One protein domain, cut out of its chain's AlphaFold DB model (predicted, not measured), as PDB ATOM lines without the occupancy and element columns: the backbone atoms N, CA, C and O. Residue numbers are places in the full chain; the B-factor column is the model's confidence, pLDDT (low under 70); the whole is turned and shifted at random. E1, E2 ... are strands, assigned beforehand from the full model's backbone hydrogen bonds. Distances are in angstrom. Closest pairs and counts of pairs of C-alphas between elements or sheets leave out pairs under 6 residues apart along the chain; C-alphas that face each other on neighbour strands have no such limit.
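What this domain is: This is residues 83 to 157 of the 315 residues of the protein "CBM1 domain-containing protein" of Arthrobotrys oligospora (strain ATCC 24927 / CBS 115.81 / DSM 1491) (UniProt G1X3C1). With little regular structure, this is one small hairpin, E1 and E2, among long loops. Residues 83 to 114 loop in first, 100 to 101 pairing with E2; residues 130 to 157 then wrap round the outside. The printed part has 75 residues, no named helix and two antiparallel strands, E1 then E2; the class is all strand, with only 10 residues in named elements. It is compact, with a radius of gyration of the C-alphas of 12.2 A, spanning 35 by 27 by 19 A.

How they stand to each other: E1, residues 115 to 119, and E2, residues 125 to 129, form a hairpin with 142 degrees between their directions. C-alphas 115 and 129 face each other at 4.2 A. N 116 and O 128 are within hydrogen-bond range at 2.8 A.

Where its parts are: E1 measures 12.6 A from C-alpha 115 at (213.585, 195.996, 140.784); E2 measures 12.8 A, ending at C-alpha 129 at (210.857, 199.112, 140.245).

The domain as a whole: The farthest C-alphas, Val 83 and Pro 121, are 36.1 A apart. The printed part has no cut; E1 to E2 is a tight link. The pLDDT is under 70 for 30 residues, among them 83 to 90 and 146 to 157.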
ATOM      1  N   VAL A  83     216.813 182.998 153.891       58.19
ATOM      2  CA  VAL A  83     218.021 183.248 154.679       58.19
ATOM      3  C   VAL A  83     218.416 184.700 154.498       58.19
ATOM      4  O   VAL A  83     218.734 185.145 153.396       58.19
ATOM      5  N   PHE A  84     218.422 185.446 155.595       67.62
ATOM      6  CA  PHE A  84     218.791 186.854 155.572       67.62
ATOM      7  C   PHE A  84     220.254 187.018 155.971       67.62
ATOM      8  O   PHE A  84     220.702 186.424 156.950       67.62
ATOM      9  N   TYR A  85     220.978 187.873 155.252       65.00
ATOM     10  CA  TYR A  85     222.366 188.221 155.548       65.00
ATOM     11  C   TYR A  85     222.486 189.721 155.827       65.00
ATOM     12  O   TYR A  85     221.918 190.527 155.082       65.00
ATOM     13  N   PRO A  86     223.222 190.131 156.875       61.69
ATOM     14  CA  PRO A  86     223.452 191.538 157.146       61.69
ATOM     15  C   PRO A  86     224.566 192.054 156.227       61.69
ATOM     16  O   PRO A  86     225.736 191.727 156.412       61.69
ATOM     17  N   MET A  87     224.213 192.872 155.238       63.44
ATOM     18  CA  MET A  87     225.185 193.564 154.384       63.44
ATOM     19  C   MET A  87     225.132 195.067 154.659       63.44
ATOM     20  O   MET A  87     224.062 195.674 154.651       63.44
ATOM     21  N   ASN A  88     226.291 195.664 154.929       58.38
ATOM     22  CA  ASN A  88     226.463 197.099 155.187       58.38
ATOM     23  C   ASN A  88     226.867 197.880 153.928       58.38
ATOM     24  O   ASN A  88     226.586 199.072 153.818       58.38
ATOM     25  N   THR A  89     227.494 197.207 152.973       63.38
ATOM     26  CA  THR A  89     227.787 197.717 151.640       63.38
ATOM     27  C   THR A  89     227.261 196.727 150.614       63.38
ATOM     28  O   THR A  89     227.312 195.511 150.807       63.38
ATOM     29  N   THR A  90     226.723 197.240 149.509       68.69
ATOM     30  CA  THR A  90     226.456 196.392 148.351       68.69
ATOM     31  C   THR A  90     227.783 195.849 147.848       68.69
ATOM     32  O   THR A  90     228.745 196.604 147.685       68.69
ATOM     33  N   SER A  91     227.844 194.542 147.607       71.81
ATOM     34  CA  SER A  91     228.996 193.965 146.918       71.81
ATOM     35  C   SER A  91     229.120 194.578 145.519       71.81
ATOM     36  O   SER A  91     228.136 195.069 144.972       71.81
ATOM     37  N   SER A  92     230.308 194.535 144.916       72.81
ATOM     38  CA  SER A  92     230.572 195.149 143.601       72.81
ATOM     39  C   SER A  92     229.676 194.636 142.466       72.81
ATOM     40  O   SER A  92     229.553 195.291 141.439       72.81
ATOM     41  N   TYR A  93     229.055 193.473 142.654       70.75
ATOM     42  CA  TYR A  93     228.141 192.835 141.712       70.75
ATOM     43  C   TYR A  93     226.649 193.109 141.994       70.75
ATOM     44  O   TYR A  93     225.779 192.602 141.284       70.75
ATOM     45  N   MET A  94     226.336 193.870 143.047       77.44
ATOM     46  CA  MET A  94     224.974 194.244 143.426       77.44
ATOM     47  C   MET A  94     224.726 195.716 143.117       77.44
ATOM     48  O   MET A  94     225.556 196.575 143.416       77.44
ATOM     49  N   ALA A  95     223.536 196.016 142.610       79.56
ATOM     50  CA  ALA A  95     223.093 197.381 142.391       79.56
ATOM     51  C   ALA A  95     222.048 197.786 143.444       79.56
ATOM     52  O   ALA A  95     221.237 196.982 143.908       79.56
ATOM     53  N   THR A  96     222.085 199.054 143.850       82.44
ATOM     54  CA  THR A  96     221.081 199.635 144.759       82.44
ATOM     55  C   THR A  96     219.810 200.014 143.988       82.44
ATOM     56  O   THR A  96     219.883 200.212 142.775       82.44
ATOM     57  N   PRO A  97     218.649 200.190 144.649       83.19
ATOM     58  CA  PRO A  97     217.482 200.836 144.041       83.19
ATOM     59  C   PRO A  97     217.852 202.153 143.352       83.19
ATOM     60  O   PRO A  97     218.487 203.005 143.979       83.19
ATOM     61  N   TYR A  98     217.483 202.344 142.086       84.50
ATOM     62  CA  TYR A  98     217.877 203.501 141.259       84.50
ATOM     63  C   TYR A  98     219.395 203.683 141.087       84.50
ATOM     64  O   TYR A  98     219.861 204.730 140.644       84.50
ATOM     65  N   GLY A  99     220.191 202.696 141.495       83.81
ATOM     66  CA  GLY A  99     221.627 202.659 141.278       83.81
ATOM     67  C   GLY A  99     221.959 202.182 139.865       83.81
ATOM     68  O   GLY A  99     221.104 201.589 139.199       83.81
ATOM     69  N   PRO A 100     223.199 202.423 139.412       84.69
ATOM     70  CA  PRO A 100     223.659 201.898 138.142       84.69
ATOM     71  C   PRO A 100     223.690 200.371 138.200       84.69
ATOM     72  O   PRO A 100     224.168 199.776 139.166       84.69
ATOM     73  N   CYS A 101     223.195 199.757 137.141       85.75
ATOM     74  CA  CYS A 101     223.485 198.382 136.778       85.75
ATOM     75  C   CYS A 101     224.044 198.422 135.354       85.75
ATOM     76  O   CYS A 101     223.977 199.443 134.676       85.75
ATOM     77  N   ASP A 102     224.654 197.355 134.888       82.25
ATOM     78  CA  ASP A 102     225.032 197.248 133.482       82.25
ATOM     79  C   ASP A 102     224.183 196.096 132.896       82.25
ATOM     80  O   ASP A 102     223.419 195.462 133.618       82.25
ATOM     81  N   ILE A 103     224.137 195.906 131.590       73.38
ATOM     82  CA  ILE A 103     223.218 194.942 130.955       73.38
ATOM     83  C   ILE A 103     223.965 193.875 130.142       73.38
ATOM     84  O   ILE A 103     223.344 192.939 129.647       73.38
ATOM     85  N   ALA A 104     225.298 193.961 130.048       73.19
ATOM     86  CA  ALA A 104     226.172 193.126 129.211       73.19
ATOM     87  C   ALA A 104     226.905 191.923 129.891       73.19
ATOM     88  O   ALA A 104     227.394 191.025 129.215       73.19
ATOM     89  N   VAL A 105     226.988 191.879 131.216       67.50
ATOM     90  CA  VAL A 105     227.768 191.061 132.165       67.50
ATOM     91  C   VAL A 105     226.823 190.328 133.129       67.50
ATOM     92  O   VAL A 105     226.479 190.821 134.198       67.50
ATOM     93  N   ALA A 106     226.455 189.094 132.794       55.94
ATOM     94  CA  ALA A 106     225.512 188.247 133.540       55.94
ATOM     95  C   ALA A 106     225.681 188.183 135.081       55.94
ATOM     96  O   ALA A 106     224.752 187.783 135.778       55.94
ATOM     97  N   THR A 107     226.847 188.547 135.622       52.56
ATOM     98  CA  THR A 107     227.190 188.449 137.044       52.56
ATOM     99  C   THR A 107     227.154 189.761 137.835       52.56
ATOM    100  O   THR A 107     227.172 189.667 139.056       52.56
ATOM    101  N   SER A 108     227.086 190.960 137.232       49.44
ATOM    102  CA  SER A 108     227.175 192.239 137.981       49.44
ATOM    103  C   SER A 108     225.859 193.016 138.134       49.44
ATOM    104  O   SER A 108     225.886 194.221 138.382       49.44
ATOM    105  N   TYR A 109     224.705 192.358 137.965       60.09
ATOM    106  CA  TYR A 109     223.410 193.027 137.720       60.09
ATOM    107  C   TYR A 109     222.294 192.652 138.666       60.09
ATOM    108  O   TYR A 109     221.116 192.701 138.307       60.09
ATOM    109  N   LEU A 110     222.647 192.270 139.884       70.25
ATOM    110  CA  LEU A 110     221.639 191.904 140.859       70.25
ATOM    111  C   LEU A 110     220.996 193.176 141.412       70.25
ATOM    112  O   LEU A 110     221.442 193.759 142.405       70.25
ATOM    113  N   CYS A 111     219.949 193.613 140.717       77.69
ATOM    114  CA  CYS A 111     218.951 194.500 141.277       77.69
ATOM    115  C   CYS A 111     218.196 193.771 142.404       77.69
ATOM    116  O   CYS A 111     218.138 192.538 142.428       77.69
ATOM    117  N   PRO A 112     217.639 194.517 143.364       80.81
ATOM    118  CA  PRO A 112     216.761 193.941 144.377       80.81
ATOM    119  C   PRO A 112     215.536 193.264 143.747       80.81
ATOM    120  O   PRO A 112     215.163 193.619 142.638       80.81
ATOM    121  N   ILE A 113     214.872 192.344 144.455       72.94
ATOM    122  CA  ILE A 113     213.773 191.531 143.882       72.94
ATOM    123  C   ILE A 113     212.618 192.353 143.290       72.94
ATOM    124  O   ILE A 113     212.041 191.968 142.279       72.94
ATOM    125  N   ASP A 114     212.320 193.509 143.878       76.38
ATOM    126  CA  ASP A 114     211.253 194.398 143.405       76.38
ATOM    127  C   ASP A 114     211.731 195.364 142.306       76.38
ATOM    128  O   ASP A 114     211.056 196.344 141.994       76.38
ATOM    129  N   TYR A 115     212.927 195.138 141.757       82.44
ATOM    130  CA  TYR A 115     213.585 195.996 140.784       82.44
ATOM    131  C   TYR A 115     214.182 195.163 139.646       82.44
ATOM    132  O   TYR A 115     214.706 194.071 139.842       82.44
ATOM    133  N   TYR A 116     214.186 195.721 138.444       85.12
ATOM    134  CA  TYR A 116     214.864 195.152 137.286       85.12
ATOM    135  C   TYR A 116     215.876 196.152 136.733       85.12
ATOM    136  O   TYR A 116     215.732 197.365 136.903       85.12
ATOM    137  N   CYS A 117     216.917 195.651 136.073       85.38
ATOM    138  CA  CYS A 117     217.895 196.511 135.423       85.38
ATOM    139  C   CYS A 117     217.315 197.051 134.108       85.38
ATOM    140  O   CYS A 117     217.252 196.337 133.109       85.38
ATOM    141  N   ALA A 118     216.861 198.304 134.109       87.31
ATOM    142  CA  ALA A 118     216.306 198.971 132.940       87.31
ATOM    143  C   ALA A 118     217.402 199.698 132.151       87.31
ATOM    144  O   ALA A 118     218.224 200.407 132.730       87.31
ATOM    145  N   CYS A 119     217.389 199.577 130.825       87.19
ATOM    146  CA  CYS A 119     218.346 200.270 129.962       87.19
ATOM    147  C   CYS A 119     218.161 201.800 130.008       87.19
ATOM    148  O   CYS A 119     217.033 202.293 129.948       87.19
ATOM    149  N   GLN A 120     219.259 202.560 130.058       86.69
ATOM    150  CA  GLN A 120     219.286 204.015 129.859       86.69
ATOM    151  C   GLN A 120     219.996 204.367 128.530       86.69
ATOM    152  O   GLN A 120     220.799 203.572 128.036       86.69
ATOM    153  N   PRO A 121     219.752 205.556 127.934       83.88
ATOM    154  CA  PRO A 121     220.319 205.937 126.630       83.88
ATOM    155  C   PRO A 121     221.854 205.924 126.552       83.88
ATOM    156  O   PRO A 121     222.417 205.820 125.468       83.88
ATOM    157  N   SER A 122     222.544 206.022 127.690       78.81
ATOM    158  CA  SER A 122     224.007 206.024 127.811       78.81
ATOM    159  C   SER A 122     224.652 204.630 127.789       78.81
ATOM    160  O   SER A 122     225.802 204.500 128.197       78.81
ATOM    161  N   ALA A 123     223.929 203.586 127.363       68.75
ATOM    162  CA  ALA A 123     224.340 202.175 127.433       68.75
ATOM    163  C   ALA A 123     224.602 201.639 128.859       68.75
ATOM    164  O   ALA A 123     225.033 200.503 129.029       68.75
ATOM    165  N   SER A 124     224.295 202.428 129.889       81.12
ATOM    166  CA  SER A 124     224.262 202.002 131.289       81.12
ATOM    167  C   SER A 124     222.842 201.598 131.677       81.12
ATOM    168  O   SER A 124     221.878 202.216 131.229       81.12
ATOM    169  N   GLY A 125     222.688 200.596 132.530       85.94
ATOM    170  CA  GLY A 125     221.410 200.256 133.144       85.94
ATOM    171  C   GLY A 125     221.162 201.027 134.447       85.94
ATOM    172  O   GLY A 125     222.075 201.584 135.060       85.94
ATOM    173  N   MET A 126     219.914 201.040 134.902       87.56
ATOM    174  CA  MET A 126     219.526 201.494 136.237       87.56
ATOM    175  C   MET A 126     218.501 200.533 136.840       87.56
ATOM    176  O   MET A 126     217.574 200.116 136.150       87.56
ATOM    177  N   CYS A 127     218.628 200.196 138.126       86.62
ATOM    178  CA  CYS A 127     217.619 199.374 138.797       86.62
ATOM    179  C   CYS A 127     216.332 200.172 139.017       86.62
ATOM    180  O   CYS A 127     216.297 201.061 139.870       86.62
ATOM    181  N   LEU A 128     215.269 199.835 138.291       86.06
ATOM    182  CA  LEU A 128     213.955 200.469 138.395       86.06
ATOM    183  C   LEU A 128     212.926 199.494 138.974       86.06
ATOM    184  O   LEU A 128     213.057 198.295 138.739       86.06
ATOM    185  N   PRO A 129     211.914 199.972 139.721       84.81
ATOM    186  CA  PRO A 129     210.857 199.112 140.245       84.81
ATOM    187  C   PRO A 129     210.187 198.274 139.149       84.81
ATOM    188  O   PRO A 129     209.826 198.815 138.105       84.81
ATOM    189  N   THR A 130     209.949 196.985 139.398       80.94
ATOM    190  CA  THR A 130     209.248 196.075 138.464       80.94
ATOM    191  C   THR A 130     207.842 196.553 138.116       80.94
ATOM    192  O   THR A 130     207.381 196.330 137.008       80.94
ATOM    193  N   ALA A 131     207.194 197.335 138.984       79.19
ATOM    194  CA  ALA A 131     205.917 197.988 138.683       79.19
ATOM    195  C   ALA A 131     205.961 198.957 137.475       79.19
ATOM    196  O   ALA A 131     204.912 199.358 136.976       79.19
ATOM    197  N   LEU A 132     207.151 199.347 137.002       73.44
ATOM    198  CA  LEU A 132     207.352 200.185 135.814       73.44
ATOM    199  C   LEU A 132     207.551 199.366 134.522       73.44
ATOM    200  O   LEU A 132     208.032 199.922 133.536       73.44
ATOM    201  N   GLU A 133     207.175 198.080 134.535       57.41
ATOM    202  CA  GLU A 133     207.424 196.975 133.580       57.41
ATOM    203  C   GLU A 133     207.212 197.225 132.065       57.41
ATOM    204  O   GLU A 133     207.358 196.309 131.263       57.41
ATOM    205  N   ALA A 134     206.906 198.439 131.616       54.94
ATOM    206  CA  ALA A 134     206.506 198.726 130.239       54.94
ATOM    207  C   ALA A 134     207.550 199.465 129.382       54.94
ATOM    208  O   ALA A 134     207.252 199.811 128.238       54.94
ATOM    209  N   ILE A 135     208.762 199.731 129.878       59.16
ATOM    210  CA  ILE A 135     209.751 200.488 129.096       59.16
ATOM    211  C   ILE A 135     210.734 199.538 128.396       59.16
ATOM    212  O   ILE A 135     211.825 199.265 128.887       59.16
ATOM    213  N   SER A 136     210.345 199.041 127.219       63.34
ATOM    214  CA  SER A 136     211.209 198.217 126.356       63.34
ATOM    215  C   SER A 136     212.282 199.023 125.609       63.34
ATOM    216  O   SER A 136     213.221 198.446 125.066       63.34
ATOM    217  N   ALA A 137     212.150 200.350 125.553       76.62
ATOM    218  CA  ALA A 137     213.124 201.246 124.939       76.62
ATOM    219  C   ALA A 137     214.069 201.830 125.999       76.62
ATOM    220  O   ALA A 137     213.648 202.133 127.110       76.62
ATOM    221  N   CYS A 138     215.344 202.037 125.660       82.75
ATOM    222  CA  CYS A 138     216.294 202.718 126.541       82.75
ATOM    223  C   CYS A 138     215.887 204.193 126.708       82.75
ATOM    224  O   CYS A 138     216.337 205.052 125.950       82.75
ATOM    225  N   THR A 139     215.006 204.497 127.661       82.88
ATOM    226  CA  THR A 139     214.553 205.862 127.956       82.88
ATOM    227  C   THR A 139     215.068 206.317 129.311       82.88
ATOM    228  O   THR A 139     215.074 205.543 130.270       82.88
ATOM    229  N   SER A 140     215.447 207.591 129.405       85.62
ATOM    230  CA  SER A 140     215.867 208.188 130.669       85.62
ATOM    231  C   SER A 140     214.728 208.161 131.689       85.62
ATOM    232  O   SER A 140     213.664 208.730 131.439       85.62
ATOM    233  N   TYR A 141     214.943 207.526 132.841       83.94
ATOM    234  CA  TYR A 141     213.973 207.560 133.935       83.94
ATOM    235  C   TYR A 141     214.001 208.934 134.620       83.94
ATOM    236  O   TYR A 141     215.043 209.373 135.101       83.94
ATOM    237  N   THR A 142     212.854 209.617 134.668       84.56
ATOM    238  CA  THR A 142     212.693 210.949 135.292       84.56
ATOM    239  C   THR A 142     211.772 210.940 136.516       84.56
ATOM    240  O   THR A 142     211.441 211.997 137.051       84.56
ATOM    241  N   GLY A 143     211.333 209.757 136.955       81.75
ATOM    242  CA  GLY A 143     210.427 209.606 138.089       81.75
ATOM    243  C   GLY A 143     211.104 209.799 139.456       81.75
ATOM    244  O   GLY A 143     212.318 209.999 139.547       81.75
ATOM    245  N   PRO A 144     210.326 209.728 140.550       75.94
ATOM    246  CA  PRO A 144     210.853 209.847 141.904       75.94
ATOM    247  C   PRO A 144     211.850 208.724 142.226       75.94
ATOM    248  O   PRO A 144     211.668 207.573 141.831       75.94
ATOM    249  N   THR A 145     212.896 209.066 142.978       75.12
ATOM    250  CA  THR A 145     213.984 208.160 143.394       75.12
ATOM    251  C   THR A 145     213.961 207.884 144.900       75.12
ATOM    252  O   THR A 145     214.995 207.663 145.534       75.12
ATOM    253  N   THR A 146     212.775 207.909 145.513       68.19
ATOM    254  CA  THR A 146     212.613 207.608 146.940       68.19
ATOM    255  C   THR A 146     212.973 206.150 147.216       68.19
ATOM    256  O   THR A 146     212.362 205.223 146.685       68.19
ATOM    257  N   ARG A 147     213.998 205.948 148.049       65.31
ATOM    258  CA  ARG A 147     214.533 204.629 148.403       65.31
ATOM    259  C   ARG A 147     213.871 204.084 149.665       65.31
ATOM    260  O   ARG A 147     213.740 204.799 150.654       65.31
ATOM    261  N   SER A 148     213.536 202.795 149.644       62.41
ATOM    262  CA  SER A 148     213.283 202.040 150.873       62.41
ATOM    263  C   SER A 148     214.560 201.994 151.721       62.41
ATOM    264  O   SER A 148     215.660 201.871 151.181       62.41
ATOM    265  N   SER A 149     214.422 202.068 153.047       60.50
ATOM    266  CA  SER A 149     215.538 201.888 153.989       60.50
ATOM    267  C   SER A 149     216.001 200.432 154.091       60.50
ATOM    268  O   SER A 149     217.085 200.164 154.604       60.50
ATOM    269  N   VAL A 150     215.194 199.494 153.590       60.22
ATOM    270  CA  VAL A 150     215.485 198.060 153.565       60.22
ATOM    271  C   VAL A 150     215.291 197.552 152.145       60.22
ATOM    272  O   VAL A 150     214.228 197.741 151.551       60.22
ATOM    273  N   THR A 151     216.306 196.874 151.617       64.50
ATOM    274  CA  THR A 151     216.250 196.257 150.290       64.50
ATOM    275  C   THR A 151     216.603 194.781 150.392       64.50
ATOM    276  O   THR A 151     217.395 194.397 151.252       64.50
ATOM    277  N   ARG A 152     215.975 193.951 149.558       64.75
ATOM    278  CA  ARG A 152     216.105 192.490 149.592       64.75
ATOM    279  C   ARG A 152     216.602 191.978 148.245       64.75
ATOM    280  O   ARG A 152     216.128 192.429 147.205       64.75
ATOM    281  N   TRP A 153     217.519 191.019 148.278       62.94
ATOM    282  CA  TRP A 153     218.051 190.337 147.099       62.94
ATOM    283  C   TRP A 153     217.819 188.838 147.249       62.94
ATOM    284  O   TRP A 153     217.995 188.302 148.343       62.94
ATOM    285  N   PHE A 154     217.450 188.177 146.154       57.41
ATOM    286  CA  PHE A 154     217.400 186.720 146.077       57.41
ATOM    287  C   PHE A 154     218.578 186.220 145.252       57.41
ATOM    288  O   PHE A 154     218.856 186.736 144.170       57.41
ATOM    289  N   PHE A 155     219.262 185.201 145.766       54.91
ATOM    290  CA  PHE A 155     220.378 184.558 145.087       54.91
ATOM    291  C   PHE A 155     219.994 183.125 144.739       54.91
ATOM    292  O   PHE A 155     219.550 182.378 145.605       54.91
ATOM    293  N   ALA A 156     220.201 182.730 143.483       42.72
ATOM    294  CA  ALA A 156     220.047 181.334 143.070       42.72
ATOM    295  C   ALA A 156     221.190 180.439 143.594       42.72
ATOM    296  O   ALA A 156     221.042 179.224 143.677       42.72
ATOM    297  N   SER A 157     222.325 181.040 143.961       52.81
ATOM    298  CA  SER A 157     223.495 180.378 144.544       52.81
ATOM    299  C   SER A 157     224.125 181.274 145.606       52.81
ATOM    300  O   SER A 157     224.208 182.484 145.389       52.81
TER     301      SER A 157